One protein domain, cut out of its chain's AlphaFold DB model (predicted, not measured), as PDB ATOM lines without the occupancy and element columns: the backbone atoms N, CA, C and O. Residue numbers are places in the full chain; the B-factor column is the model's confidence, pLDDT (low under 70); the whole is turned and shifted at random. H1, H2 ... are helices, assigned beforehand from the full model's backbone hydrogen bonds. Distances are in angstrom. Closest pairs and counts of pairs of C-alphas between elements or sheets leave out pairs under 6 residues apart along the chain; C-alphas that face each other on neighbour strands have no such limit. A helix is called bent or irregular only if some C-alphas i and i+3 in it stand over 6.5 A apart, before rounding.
ATOM      1  N   GLN A   2     136.992 193.030 141.969       34.59
ATOM      2  CA  GLN A   2     138.436 193.279 142.181       34.59
ATOM      3  C   GLN A   2     139.137 192.198 143.023       34.59
ATOM      4  O   GLN A   2     140.197 191.735 142.638       34.59
ATOM      5  N   GLU A   3     138.520 191.740 144.113       47.22
ATOM      6  CA  GLU A   3     139.068 190.673 144.970       47.22
ATOM      7  C   GLU A   3     139.111 189.308 144.256       47.22
ATOM      8  O   GLU A   3     140.081 188.570 144.361       47.22
ATOM      9  N   PHE A   4     138.104 189.015 143.425       41.25
ATOM     10  CA  PHE A   4     138.085 187.835 142.553       41.25
ATOM     11  C   PHE A   4     139.180 187.901 141.477       41.25
ATOM     12  O   PHE A   4     139.892 186.927 141.284       41.25
ATOM     13  N   LEU A   5     139.364 189.060 140.834       41.84
ATOM     14  CA  LEU A   5     140.415 189.275 139.833       41.84
ATOM     15  C   LEU A   5     141.823 189.240 140.446       41.84
ATOM     16  O   LEU A   5     142.734 188.743 139.799       41.84
ATOM     17  N   ALA A   6     142.007 189.710 141.685       58.00
ATOM     18  CA  ALA A   6     143.277 189.600 142.408       58.00
ATOM     19  C   ALA A   6     143.595 188.142 142.777       58.00
ATOM     20  O   ALA A   6     144.711 187.684 142.560       58.00
ATOM     21  N   ARG A   7     142.600 187.382 143.253       56.94
ATOM     22  CA  ARG A   7     142.743 185.945 143.536       56.94
ATOM     23  C   ARG A   7     143.001 185.124 142.276       56.94
ATOM     24  O   ARG A   7     143.824 184.216 142.299       56.94
ATOM     25  N   GLU A   8     142.331 185.450 141.175       55.75
ATOM     26  CA  GLU A   8     142.543 184.803 139.879       55.75
ATOM     27  C   GLU A   8     143.903 185.184 139.276       55.75
ATOM     28  O   GLU A   8     144.556 184.328 138.694       55.75
ATOM     29  N   ALA A   9     144.369 186.423 139.458       59.06
ATOM     30  CA  ALA A   9     145.705 186.851 139.047       59.06
ATOM     31  C   ALA A   9     146.812 186.177 139.868       59.06
ATOM     32  O   ALA A   9     147.805 185.769 139.285       59.06
ATOM     33  N   ILE A  10     146.633 186.000 141.182       59.31
ATOM     34  CA  ILE A  10     147.572 185.247 142.031       59.31
ATOM     35  C   ILE A  10     147.572 183.764 141.639       59.31
ATOM     36  O   ILE A  10     148.638 183.189 141.463       59.31
ATOM     37  N   ARG A  11     146.394 183.162 141.405       55.78
ATOM     38  CA  ARG A  11     146.298 181.777 140.910       55.78
ATOM     39  C   ARG A  11     146.914 181.597 139.523       55.78
ATOM     40  O   ARG A  11     147.583 180.608 139.296       55.78
ATOM     41  N   LYS A  12     146.736 182.551 138.608       53.38
ATOM     42  CA  LYS A  12     147.356 182.533 137.267       53.38
ATOM     43  C   LYS A  12     148.814 182.988 137.253       53.38
ATOM     44  O   LYS A  12     149.474 182.812 136.241       53.38
ATOM     45  N   ALA A  13     149.307 183.565 138.348       52.94
ATOM     46  CA  ALA A  13     150.731 183.771 138.589       52.94
ATOM     47  C   ALA A  13     151.420 182.479 139.056       52.94
ATOM     48  O   ALA A  13     152.594 182.513 139.424       52.94
ATOM     49  N   GLU A  14     150.726 181.332 138.988       47.09
ATOM     50  CA  GLU A  14     151.362 180.088 138.571       47.09
ATOM     51  C   GLU A  14     152.250 180.404 137.363       47.09
ATOM     52  O   GLU A  14     151.790 180.492 136.228       47.09
ATOM     53  N   PHE A  15     153.545 180.608 137.606       43.41
ATOM     54  CA  PHE A  15     154.541 180.354 136.583       43.41
ATOM     55  C   PHE A  15     154.241 178.926 136.136       43.41
ATOM     56  O   PHE A  15     154.461 178.009 136.929       43.41
ATOM     57  N   GLU A  16     153.669 178.754 134.936       36.84
ATOM     58  CA  GLU A  16     153.032 177.535 134.385       36.84
ATOM     59  C   GLU A  16     153.913 176.262 134.431       36.84
ATOM     60  O   GLU A  16     153.559 175.201 133.915       36.84
ATOM     61  N   HIS A  17     155.097 176.345 135.029       36.28
ATOM     62  CA  HIS A  17     156.190 175.397 134.955       36.28
ATOM     63  C   HIS A  17     156.782 174.986 136.308       36.28
ATOM     64  O   HIS A  17     157.538 174.016 136.366       36.28
ATOM     65  N   VAL A  18     156.402 175.631 137.416       38.81
ATOM     66  CA  VAL A  18     156.762 175.163 138.761       38.81
ATOM     67  C   VAL A  18     155.482 174.643 139.396       38.81
ATOM     68  O   VAL A  18     154.643 175.417 139.825       38.81
ATOM     69  N   GLY A  19     155.288 173.323 139.414       44.09
ATOM     70  CA  GLY A  19     154.062 172.668 139.905       44.09
ATOM     71  C   GLY A  19     153.781 172.809 141.412       44.09
ATOM     72  O   GLY A  19     153.238 171.878 142.002       44.09
ATOM     73  N   HIS A  20     154.186 173.918 142.039       52.97
ATOM     74  CA  HIS A  20     153.991 174.273 143.440       52.97
ATOM     75  C   HIS A  20     153.825 175.797 143.591       52.97
ATOM     76  O   HIS A  20     154.456 176.548 142.850       52.97
ATOM     77  N   PRO A  21     153.021 176.273 144.556       55.66
ATOM     78  CA  PRO A  21     152.744 177.699 144.697       55.66
ATOM     79  C   PRO A  21     153.971 178.465 145.232       55.66
ATOM     80  O   PRO A  21     154.400 178.281 146.373       55.66
ATOM     81  N   CYS A  22     154.548 179.334 144.396       62.19
ATOM     82  CA  CYS A  22     155.696 180.196 144.714       62.19
ATOM     83  C   CYS A  22     155.265 181.439 145.524       62.19
ATOM     84  O   CYS A  22     155.195 182.552 145.002       62.19
ATOM     85  N   GLY A  23     154.914 181.245 146.797       74.44
ATOM     86  CA  GLY A  23     154.396 182.290 147.691       74.44
ATOM     87  C   GLY A  23     155.450 183.115 148.446       74.44
ATOM     88  O   GLY A  23     155.121 184.134 149.054       74.44
ATOM     89  N   GLU A  24     156.720 182.710 148.425       82.38
ATOM     90  CA  GLU A  24     157.775 183.217 149.312       82.38
ATOM     91  C   GLU A  24     158.022 184.718 149.149       82.38
ATOM     92  O   GLU A  24     158.220 185.427 150.136       82.38
ATOM     93  N   HIS A  25     157.993 185.216 147.913       76.88
ATOM     94  CA  HIS A  25     158.234 186.629 147.615       76.88
ATOM     95  C   HIS A  25     157.110 187.520 148.147       76.88
ATOM     96  O   HIS A  25     157.384 188.542 148.775       76.88
ATOM     97  N   LEU A  26     155.854 187.094 147.976       81.44
ATOM     98  CA  LEU A  26     154.695 187.793 148.532       81.44
ATOM     99  C   LEU A  26     154.732 187.782 150.062       81.44
ATOM    100  O   LEU A  26     154.477 188.802 150.693       81.44
ATOM    101  N   ILE A  27     155.130 186.666 150.671       87.44
ATOM    102  CA  ILE A  27     155.274 186.564 152.129       87.44
ATOM    103  C   ILE A  27     156.401 187.470 152.634       87.44
ATOM    104  O   ILE A  27     156.226 188.160 153.636       87.44
ATOM    105  N   ARG A  28     157.544 187.538 151.947       84.38
ATOM    106  CA  ARG A  28     158.622 188.472 152.313       84.38
ATOM    107  C   ARG A  28     158.162 189.927 152.185       84.38
ATOM    108  O   ARG A  28     158.500 190.732 153.051       84.38
ATOM    109  N   LEU A  29     157.336 190.251 151.185       81.31
ATOM    110  CA  LEU A  29     156.842 191.609 150.919       81.31
ATOM    111  C   LEU A  29     155.707 192.065 151.846       81.31
ATOM    112  O   LEU A  29     155.780 193.169 152.390       81.31
ATOM    113  N   ASP A  30     154.728 191.203 152.130       86.31
ATOM    114  CA  ASP A  30     153.488 191.550 152.853       86.31
ATOM    115  C   ASP A  30     153.289 190.800 154.189       86.31
ATOM    116  O   ASP A  30     152.432 191.165 154.999       86.31
ATOM    117  N   GLY A  31     154.122 189.801 154.487       90.81
ATOM    118  CA  GLY A  31     154.204 189.154 155.797       90.81
ATOM    119  C   GLY A  31     153.027 188.234 156.087       90.81
ATOM    120  O   GLY A  31     152.516 187.550 155.199       90.81
ATOM    121  N   LEU A  32     152.584 188.216 157.348       92.31
ATOM    122  CA  LEU A  32     151.518 187.321 157.816       92.31
ATOM    123  C   LEU A  32     150.220 187.449 157.002       92.31
ATOM    124  O   LEU A  32     149.532 186.454 156.798       92.31
ATOM    125  N   ALA A  33     149.878 188.651 156.527       90.69
ATOM    126  CA  ALA A  33     148.653 188.865 155.760       90.69
ATOM    127  C   ALA A  33     148.667 188.082 154.436       90.69
ATOM    128  O   ALA A  33     147.720 187.350 154.149       90.69
ATOM    129  N   ALA A  34     149.764 188.171 153.676       89.06
ATOM    130  CA  ALA A  34     149.934 187.382 152.458       89.06
ATOM    131  C   ALA A  34     150.049 185.888 152.761       89.06
ATOM    132  O   ALA A  34     149.455 185.081 152.055       89.06
ATOM    133  N   PHE A  35     150.749 185.513 153.835       93.00
ATOM    134  CA  PHE A  35     150.859 184.116 154.257       93.00
ATOM    135  C   PHE A  35     149.482 183.465 154.480       93.00
ATOM    136  O   PHE A  35     149.222 182.376 153.972       93.00
ATOM    137  N   LEU A  36     148.577 184.141 155.196       93.06
ATOM    138  CA  LEU A  36     147.236 183.620 155.475       93.06
ATOM    139  C   LEU A  36     146.350 183.567 154.224       93.06
ATOM    140  O   LEU A  36     145.638 182.582 154.032       93.06
ATOM    141  N   GLU A  37     146.414 184.579 153.354       89.31
ATOM    142  CA  GLU A  37     145.661 184.567 152.092       89.31
ATOM    143  C   GLU A  37     146.153 183.445 151.165       89.31
ATOM    144  O   GLU A  37     145.349 182.745 150.554       89.31
ATOM    145  N   LEU A  38     147.468 183.210 151.103       88.81
ATOM    146  CA  LEU A  38     148.046 182.120 150.320       88.81
ATOM    147  C   LEU A  38     147.659 180.746 150.869       88.81
ATOM    148  O   LEU A  38     147.335 179.861 150.080       88.81
ATOM    149  N   ILE A  39     147.619 180.564 152.194       90.81
ATOM    150  CA  ILE A  39     147.078 179.335 152.792       90.81
ATOM    151  C   ILE A  39     145.627 179.137 152.376       90.81
ATOM    152  O   ILE A  39     145.272 178.048 151.943       90.81
ATOM    153  N   HIS A  40     144.796 180.176 152.455       87.69
ATOM    154  CA  HIS A  40     143.400 180.069 152.043       87.69
ATOM    155  C   HIS A  40     143.259 179.706 150.555       87.69
ATOM    156  O   HIS A  40     142.396 178.911 150.182       87.69
ATOM    157  N   LEU A  41     144.123 180.259 149.698       85.00
ATOM    158  CA  LEU A  41     144.086 180.029 148.255       85.00
ATOM    159  C   LEU A  41     144.592 178.650 147.832       85.00
ATOM    160  O   LEU A  41     144.011 178.100 146.894       85.00
ATOM    161  N   TYR A  42     145.622 178.130 148.504       86.19
ATOM    162  CA  TYR A  42     146.361 176.920 148.119       86.19
ATOM    163  C   TYR A  42     146.269 175.785 149.148       86.19
ATOM    164  O   TYR A  42     147.110 174.887 149.181       86.19
ATOM    165  N   HIS A  43     145.278 175.824 150.040       85.12
ATOM    166  CA  HIS A  43     145.147 174.846 151.119       85.12
ATOM    167  C   HIS A  43     145.140 173.397 150.605       85.12
ATOM    168  O   HIS A  43     145.821 172.548 151.175       85.12
ATOM    169  N   ALA A  44     144.412 173.107 149.521       79.69
ATOM    170  CA  ALA A  44     144.322 171.752 148.974       79.69
ATOM    171  C   ALA A  44     145.678 171.265 148.433       79.69
ATOM    172  O   ALA A  44     146.107 170.155 148.727       79.69
ATOM    173  N   GLU A  45     146.389 172.127 147.714       82.19
ATOM    174  CA  GLU A  45     147.702 171.859 147.135       82.19
ATOM    175  C   GLU A  45     148.775 171.698 148.219       82.19
ATOM    176  O   GLU A  45     149.688 170.879 148.088       82.19
ATOM    177  N   LEU A  46     148.666 172.457 149.313       83.12
ATOM    178  CA  LEU A  46     149.524 172.298 150.483       83.12
ATOM    179  C   LEU A  46     149.257 170.964 151.185       83.12
ATOM    180  O   LEU A  46     150.218 170.286 151.541       83.12
ATOM    181  N   LEU A  47     147.996 170.544 151.336       79.12
ATOM    182  CA  LEU A  47     147.667 169.217 151.868       79.12
ATOM    183  C   LEU A  47     148.226 168.096 150.983       79.12
ATOM    184  O   LEU A  47     148.899 167.195 151.488       79.12
ATOM    185  N   ASP A  48     148.061 168.198 149.664       73.12
ATOM    186  CA  ASP A  48     148.666 167.262 148.713       73.12
ATOM    187  C   ASP A  48     150.203 167.259 148.830       73.12
ATOM    188  O   ASP A  48     150.847 166.211 148.732       73.12
ATOM    189  N   ASN A  49     150.825 168.416 149.088       79.75
ATOM    190  CA  ASN A  49     152.262 168.521 149.340       79.75
ATOM    191  C   ASN A  49     152.678 167.845 150.659       79.75
ATOM    192  O   ASN A  49     153.738 167.213 150.698       79.75
ATOM    193  N   PHE A  50     151.859 167.921 151.712       72.56
ATOM    194  CA  PHE A  50     152.060 167.160 152.949       72.56
ATOM    195  C   PHE A  50     152.024 165.651 152.688       72.56
ATOM    196  O   PHE A  50     152.934 164.937 153.118       72.56
ATOM    197  N   GLU A  51     151.053 165.168 151.913       64.62
ATOM    198  CA  GLU A  51     150.927 163.742 151.597       64.62
ATOM    199  C   GLU A  51     152.027 163.222 150.658       64.62
ATOM    200  O   GLU A  51     152.554 162.123 150.857       64.62
ATOM    201  N   ALA A  52     152.383 163.995 149.628       58.56
ATOM    202  CA  ALA A  52     153.277 163.553 148.560       58.56
ATOM    203  C   ALA A  52     154.758 163.878 148.812       58.56
ATOM    204  O   ALA A  52     155.641 163.187 148.294       58.56
ATOM    205  N   GLN A  53     155.046 164.956 149.546       60.66
ATOM    206  CA  GLN A  53     156.393 165.524 149.687       60.66
ATOM    207  C   GLN A  53     156.673 166.059 151.100       60.66
ATOM    208  O   GLN A  53     157.534 166.922 151.288       60.66
ATOM    209  N   SER A  54     155.951 165.540 152.097       72.56
ATOM    210  CA  SER A  54     156.150 165.833 153.518       72.56
ATOM    211  C   SER A  54     156.023 167.313 153.893       72.56
ATOM    212  O   SER A  54     156.557 167.706 154.925       72.56
ATOM    213  N   GLY A  55     155.350 168.143 153.090       77.12
ATOM    214  CA  GLY A  55     154.985 169.513 153.471       77.12
ATOM    215  C   GLY A  55     156.095 170.552 153.299       77.12
ATOM    216  O   GLY A  55     156.099 171.568 153.994       77.12
ATOM    217  N   TRP A  56     157.072 170.313 152.414       78.06
ATOM    218  CA  TRP A  56     158.180 171.256 152.212       78.06
ATOM    219  C   TRP A  56     157.706 172.654 151.797       78.06
ATOM    220  O   TRP A  56     158.280 173.626 152.270       78.06
ATOM    221  N   ALA A  57     156.648 172.765 150.986       81.94
ATOM    222  CA  ALA A  57     156.175 174.054 150.478       81.94
ATOM    223  C   ALA A  57     155.683 174.959 151.619       81.94
ATOM    224  O   ALA A  57     156.087 176.116 151.725       81.94
ATOM    225  N   TYR A  58     154.890 174.398 152.538       89.44
ATOM    226  CA  TYR A  58     154.457 175.097 153.748       89.44
ATOM    227  C   TYR A  58     155.653 175.545 154.603       89.44
ATOM    228  O   TYR A  58     155.700 176.690 155.053       89.44
ATOM    229  N   ARG A  59     156.658 174.680 154.793       87.56
ATOM    230  CA  ARG A  59     157.851 175.030 155.580       87.56
ATOM    231  C   ARG A  59     158.676 176.144 154.940       87.56
ATOM    232  O   ARG A  59     159.119 177.031 155.664       87.56
ATOM    233  N   THR A  60     158.818 176.157 153.616       82.94
ATOM    234  CA  THR A  60     159.490 177.254 152.904       82.94
ATOM    235  C   THR A  60     158.751 178.580 153.093       82.94
ATOM    236  O   THR A  60     159.371 179.627 153.261       82.94
ATOM    237  N   TRP A  61     157.418 178.559 153.147       92.25
ATOM    238  CA  TRP A  61     156.624 179.756 153.434       92.25
ATOM    239  C   TRP A  61     156.799 180.240 154.877       92.25
ATOM    240  O   TRP A  61     156.916 181.444 155.116       92.25
ATOM    241  N   VAL A  62     156.857 179.316 155.843       92.06
ATOM    242  CA  VAL A  62     157.158 179.642 157.247       92.06
ATOM    243  C   VAL A  62     158.566 180.224 157.377       92.06
ATOM    244  O   VAL A  62     158.771 181.186 158.120       92.06
ATOM    245  N   GLU A  63     159.535 179.690 156.632       87.19
ATOM    246  CA  GLU A  63     160.893 180.227 156.561       87.19
ATOM    247  C   GLU A  63     160.905 181.633 155.954       87.19
ATOM    248  O   GLU A  63     161.487 182.539 156.544       87.19
ATOM    249  N   ALA A  64     160.197 181.863 154.846       84.44
ATOM    250  CA  ALA A  64     160.069 183.185 154.236       84.44
ATOM    251  C   ALA A  64     159.486 184.225 155.211       84.44
ATOM    252  O   ALA A  64     160.010 185.338 155.311       84.44
ATOM    253  N   LEU A  65     158.458 183.848 155.984       92.62
ATOM    254  CA  LEU A  65     157.892 184.697 157.036       92.62
ATOM    255  C   LEU A  65     158.900 184.937 158.171       92.62
ATOM    256  O   LEU A  65     159.031 186.054 158.666       92.62
ATOM    257  N   SER A  66     159.650 183.903 158.554       91.06
ATOM    258  CA  SER A  66     160.673 183.975 159.604       91.06
ATOM    259  C   SER A  66     161.869 184.843 159.214       91.06
ATOM    260  O   SER A  66     162.406 185.543 160.069       91.06
ATOM    261  N   VAL A  67     162.277 184.825 157.943       85.62
ATOM    262  CA  VAL A  67     163.337 185.689 157.399       85.62
ATOM    263  C   VAL A  67     162.932 187.158 157.493       85.62
ATOM    264  O   VAL A  67     163.752 188.000 157.850       85.62
ATOM    265  N   ARG A  68     161.664 187.466 157.208       87.44
ATOM    266  CA  ARG A  68     161.131 188.830 157.247       87.44
ATOM    267  C   ARG A  68     160.913 189.334 158.677       87.44
ATOM    268  O   ARG A  68     161.411 190.397 159.035       87.44
ATOM    269  N   ASP A  69     160.143 188.595 159.472       87.31
ATOM    270  CA  ASP A  69     159.625 189.081 160.760       87.31
ATOM    271  C   ASP A  69     160.468 188.610 161.962       87.31
ATOM    272  O   ASP A  69     160.273 189.076 163.087       87.31
ATOM    273  N   GLY A  70     161.420 187.700 161.738       83.94
ATOM    274  CA  GLY A  70     162.206 187.028 162.767       83.94
ATOM    275  C   GLY A  70     161.515 185.768 163.295       83.94
ATOM    276  O   GLY A  70     160.314 185.758 163.561       83.94
ATOM    277  N   VAL A  71     162.293 184.702 163.507       82.62
ATOM    278  CA  VAL A  71     161.807 183.348 163.854       82.62
ATOM    279  C   VAL A  71     160.813 183.346 165.023       82.62
ATOM    280  O   VAL A  71     159.740 182.753 164.930       82.62
ATOM    281  N   GLN A  72     161.134 184.023 166.131       81.31
ATOM    282  CA  GLN A  72     160.277 184.036 167.323       81.31
ATOM    283  C   GLN A  72     158.981 184.826 167.097       81.31
ATOM    284  O   GLN A  72     157.925 184.436 167.596       81.31
ATOM    285  N   SER A  73     159.061 185.926 166.347       85.81
ATOM    286  CA  SER A  73     157.910 186.775 166.030       85.81
ATOM    287  C   SER A  73     156.952 186.061 165.078       85.81
ATOM    288  O   SER A  73     155.749 186.015 165.338       85.81
ATOM    289  N   ALA A  74     157.494 185.422 164.036       90.00
ATOM    290  CA  ALA A  74     156.742 184.617 163.082       90.00
ATOM    291  C   ALA A  74     156.029 183.449 163.779       90.00
ATOM    292  O   ALA A  74     154.819 183.298 163.631       90.00
ATOM    293  N   ALA A  75     156.728 182.689 164.630       86.31
ATOM    294  CA  ALA A  75     156.117 181.594 165.386       86.31
ATOM    295  C   ALA A  75     154.954 182.073 166.280       86.31
ATOM    296  O   ALA A  75     153.873 181.485 166.269       86.31
ATOM    297  N   ALA A  76     155.134 183.180 167.010       88.12
ATOM    298  CA  ALA A  76     154.078 183.756 167.845       88.12
ATOM    299  C   ALA A  76     152.905 184.331 167.025       88.12
ATOM    300  O   ALA A  76     151.770 184.395 167.502       88.12
ATOM    301  N   ALA A  77     153.164 184.800 165.806       91.12
ATOM    302  CA  ALA A  77     152.137 185.266 164.884       91.12
ATOM    303  C   ALA A  77     151.294 184.104 164.338       91.12
ATOM    304  O   ALA A  77     150.066 184.189 164.373       91.12
ATOM    305  N   LEU A  78     151.937 183.008 163.926       93.00
ATOM    306  CA  LEU A  78     151.263 181.803 163.441       93.00
ATOM    307  C   LEU A  78     150.401 181.156 164.530       93.00
ATOM    308  O   LEU A  78     149.237 180.855 164.278       93.00
ATOM    309  N   GLU A  79     150.911 181.044 165.758       90.12
ATOM    310  CA  GLU A  79     150.139 180.466 166.868       90.12
ATOM    311  C   GLU A  79     148.897 181.306 167.208       90.12
ATOM    312  O   GLU A  79     147.832 180.770 167.505       90.12
ATOM    313  N   ARG A  80     148.985 182.638 167.108       91.38
ATOM    314  CA  ARG A  80     147.809 183.510 167.271       91.38
ATOM    315  C   ARG A  80     146.812 183.342 166.126       91.38
ATOM    316  O   ARG A  80     145.609 183.297 166.377       91.38
ATOM    317  N   ALA A  81     147.300 183.247 164.891       91.69
ATOM    318  CA  ALA A  81     146.461 183.112 163.703       91.69
ATOM    319  C   ALA A  81     145.762 181.745 163.614       91.69
ATOM    320  O   ALA A  81     144.677 181.650 163.037       91.69
ATOM    321  N   ARG A  82     146.338 180.715 164.245       88.19
ATOM    322  CA  ARG A  82     145.804 179.351 164.342       88.19
ATOM    323  C   ARG A  82     144.343 179.305 164.792       88.19
ATOM    324  O   ARG A  82     143.533 178.603 164.206       88.19
ATOM    325  N   SER A  83     143.978 180.115 165.788       83.44
ATOM    326  CA  SER A  83     142.603 180.151 166.322       83.44
ATOM    327  C   SER A  83     141.578 180.742 165.344       83.44
ATOM    328  O   SER A  83     140.376 180.587 165.541       83.44
ATOM    329  N   SER A  84     142.043 181.451 164.313       84.44
ATOM    330  CA  SER A  84     141.212 182.165 163.338       84.44
ATOM    331  C   SER A  84     141.262 181.582 161.922       84.44
ATOM    332  O   SER A  84     140.524 182.062 161.067       84.44
ATOM    333  N   SER A  85     142.090 180.563 161.667       87.94
ATOM    334  CA  SER A  85     142.160 179.859 160.379       87.94
ATOM    335  C   SER A  85     142.237 178.344 160.609       87.94
ATOM    336  O   SER A  85     143.298 177.835 160.984       87.94
ATOM    337  N   PRO A  86     141.128 177.614 160.382       86.56
ATOM    338  CA  PRO A  86     141.105 176.153 160.446       86.56
ATOM    339  C   PRO A  86     142.099 175.486 159.483       86.56
ATOM    340  O   PRO A  86     142.662 174.443 159.799       86.56
ATOM    341  N   GLU A  87     142.339 176.101 158.325       89.69
ATOM    342  CA  GLU A  87     143.303 175.642 157.322       89.69
ATOM    343  C   GLU A  87     144.731 175.687 157.873       89.69
ATOM    344  O   GLU A  87     145.471 174.709 157.789       89.69
ATOM    345  N   LEU A  88     145.112 176.808 158.493       90.06
ATOM    346  CA  LEU A  88     146.415 176.944 159.140       90.06
ATOM    347  C   LEU A  88     146.560 175.983 160.327       90.06
ATOM    348  O   LEU A  88     147.617 175.381 160.493       90.06
ATOM    349  N   ASP A  89     145.516 175.824 161.145       88.44
ATOM    350  CA  ASP A  89     145.524 174.884 162.274       88.44
ATOM    351  C   ASP A  89     145.808 173.445 161.827       88.44
ATOM    352  O   ASP A  89     146.650 172.755 162.416       88.44
ATOM    353  N   LEU A  90     145.171 173.015 160.737       81.69
ATOM    354  CA  LEU A  90     145.403 171.700 160.155       81.69
ATOM    355  C   LEU A  90     146.845 171.549 159.651       81.69
ATOM    356  O   LEU A  90     147.500 170.565 159.987       81.69
ATOM    357  N   LEU A  91     147.366 172.524 158.901       85.50
ATOM    358  CA  LEU A  91     148.737 172.476 158.374       85.50
ATOM    359  C   LEU A  91     149.794 172.498 159.492       85.50
ATOM    360  O   LEU A  91     150.760 171.740 159.426       85.50
ATOM    361  N   ILE A  92     149.595 173.295 160.549       85.38
ATOM    362  CA  ILE A  92     150.460 173.290 161.743       85.38
ATOM    363  C   ILE A  92     150.424 171.919 162.418       85.38
ATOM    364  O   ILE A  92     151.470 171.392 162.788       85.38
ATOM    365  N   SER A  93     149.237 171.334 162.580       80.69
ATOM    366  CA  SER A  93     149.088 170.022 163.216       80.69
ATOM    367  C   SER A  93     149.781 168.928 162.399       80.69
ATOM    368  O   SER A  93     150.525 168.130 162.964       80.69
ATOM    369  N   LEU A  94     149.634 168.952 161.071       75.50
ATOM    370  CA  LEU A  94     150.324 168.039 160.157       75.50
ATOM    371  C   LEU A  94     151.846 168.219 160.179       75.50
ATOM    372  O   LEU A  94     152.571 167.227 160.126       75.50
ATOM    373  N   ASP A  95     152.353 169.450 160.277       79.25
ATOM    374  CA  ASP A  95     153.793 169.708 160.375       79.25
ATOM    375  C   ASP A  95     154.358 169.273 161.730       79.25
ATOM    376  O   ASP A  95     155.429 168.672 161.776       79.25
ATOM    377  N   VAL A  96     153.617 169.477 162.827       72.62
ATOM    378  CA  VAL A  96     153.981 168.957 164.154       72.62
ATOM    379  C   VAL A  96     153.986 167.437 164.151       72.62
ATOM    380  O   VAL A  96     154.952 166.863 164.641       72.62
ATOM    381  N   ASP A  97     152.977 166.781 163.579       56.41
ATOM    382  CA  ASP A  97     152.922 165.321 163.483       56.41
ATOM    383  C   ASP A  97     154.040 164.780 162.590       56.41
ATOM    384  O   ASP A  97     154.704 163.813 162.957       56.41
ATOM    385  N   THR A  98     154.335 165.439 161.467       56.97
ATOM    386  CA  THR A  98     155.462 165.081 160.590       56.97
ATOM    387  C   THR A  98     156.797 165.264 161.317       56.97
ATOM    388  O   THR A  98     157.637 164.367 161.303       56.97
ATOM    389  N   ALA A  99     156.972 166.369 162.045       58.22
ATOM    390  CA  ALA A  99     158.152 166.631 162.860       58.22
ATOM    391  C   ALA A  99     158.246 165.697 164.077       58.22
ATOM    392  O   ALA A  99     159.348 165.391 164.531       58.22
ATOM    393  N   LEU A 100     157.120 165.234 164.626       48.06
ATOM    394  CA  LEU A 100     157.071 164.260 165.711       48.06
ATOM    395  C   LEU A 100     157.404 162.870 165.183       48.06
ATOM    396  O   LEU A 100     158.164 162.170 165.837       48.06
ATOM    397  N   VAL A 101     156.919 162.484 164.002       49.34
ATOM    398  CA  VAL A 101     157.334 161.263 163.300       49.34
ATOM    399  C   VAL A 101     158.835 161.322 163.021       49.34
ATOM    400  O   VAL A 101     159.541 160.394 163.405       49.34
ATOM    401  N   ASP A 102     159.362 162.437 162.513       45.28
ATOM    402  CA  ASP A 102     160.805 162.638 162.321       45.28
ATOM    403  C   ASP A 102     161.587 162.586 163.646       45.28
ATOM    404  O   ASP A 102     162.656 161.981 163.718       45.28
ATOM    405  N   ARG A 103     161.057 163.150 164.741       42.12
ATOM    406  CA  ARG A 103     161.682 163.089 166.078       42.12
ATOM    407  C   ARG A 103     161.565 161.711 166.735       42.12
ATOM    408  O   ARG A 103     162.466 161.321 167.475       42.12
ATOM    409  N   THR A 104     160.499 160.963 166.462       40.06
ATOM    410  CA  THR A 104     160.293 159.590 166.952       40.06
ATOM    411  C   THR A 104     161.184 158.618 166.175       40.06
ATOM    412  O   THR A 104     161.764 157.713 166.770       40.06
ATOM    413  N   LEU A 105     161.430 158.890 164.887       44.41
ATOM    414  CA  LEU A 105     162.450 158.228 164.067       44.41
ATOM    415  C   LEU A 105     163.889 158.545 164.520       44.41
ATOM    416  O   LEU A 105     164.814 157.821 164.167       44.41
ATOM    417  N   VAL A 106     164.096 159.577 165.347       43.03
ATOM    418  CA  VAL A 106     165.412 159.930 165.915       43.03
ATOM    419  C   VAL A 106     165.681 159.272 167.281       43.03
ATOM    420  O   VAL A 106     166.800 159.349 167.789       43.03
TER     421      VAL A 106
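This is residues 2 to 106 of the 326 residues of an uncharacterized protein of Methylosinus sp. C49 (UniProt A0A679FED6). A sharply bent helix, H3, lies at the middle of a small knot of crossed helices: its first arm H3a runs beside H4, H2 packs on H4, H5 crosses the end where H3a begins and H4 ends, and the second arm H3b reaches the other end of H4. H6 runs in nearly the same direction as H3b and sticks out with residues 100 to 106, while H1, on a long loop, lies at the opposite end of the longest axis. You have 105 residues before you with six named helices, H1 to H6 in that order, and no named strand: the class is all helix. The whole is compact, with a radius of gyration of the C-alphas of 13.8 A, yet elongated, spanning 46 by 29 by 24 A.

Start at H1, residues 2 to 12, which touches no helix. Next find H2, residues 24 to 30, and then H3, residues 32 to 53, assigned as one helix by its hydrogen bonds but bent: C-alphas 41 and 44 are 8.3 A apart. Its arms, H3a of residues 32 to 41 and H3b of residues 44 to 53, are about perpendicular at 88 degrees. H1 is close to H3a but not clearly touching; their closest C-alphas, of Arg 7 and Leu 41, are 7.7 A apart. H2 and H3a touch only at the corner, closest at the C-alphas of Ile 27 and Ala 34, 5.4 A. Go on to H4, residues 56 to 69. It touches H2, closest at Glu 24 and Ala 64 with C-alphas 5.4 A apart, the same way at a tilt of 35.5 degrees, only just steep. With residues 56 to 58 alone it touches H3b, closest at the C-alphas of Leu 46 and Tyr 58, 6.5 A. H4 and H3a only just touch, with 3 pairs of C-alphas within 8 A, closest at Leu 32 and Leu 65, 6.9 A; they run opposite ways at a shallow tilt of 20 degrees. H5, residues 71 to 82, touches H4 with residues 71 to 75 alone, at a steep tilt of 63 degrees; the closest C-alphas, of Ser 66 and Ala 74, are 5.3 A apart. H6, residues 86 to 104, touches H3a with residues 87 to 88 alone, about perpendicular at 86 degrees, closest at the C-alphas of Ile 39 and Leu 88, 6.8 A. In H1, H2, H3a, H3b, H4, H5 and H6 every O i to N i+4 pair is within hydrogen-bond range.

Find C-alpha 2 at (138.436, 193.279, 142.181); from there H1 runs 14.8 A to residue 12. H4 runs 19.8 A from C-alpha 56 at (158.180, 171.256, 152.212), and H5 16.5 A. H6 is 26.2 A long and ends at C-alpha 104, (160.293, 159.590, 166.952).

The C-alphas farthest apart are those of Gln 2 and Val 106, 49.0 A. The printed part has no cut; the link from H1 to H2 is long, with 11 residues, and the other links are tight. The mean pLDDT of the printed part is 73.8, with residues 2 to 22, 51 to 53 and 97 to 106 under 70.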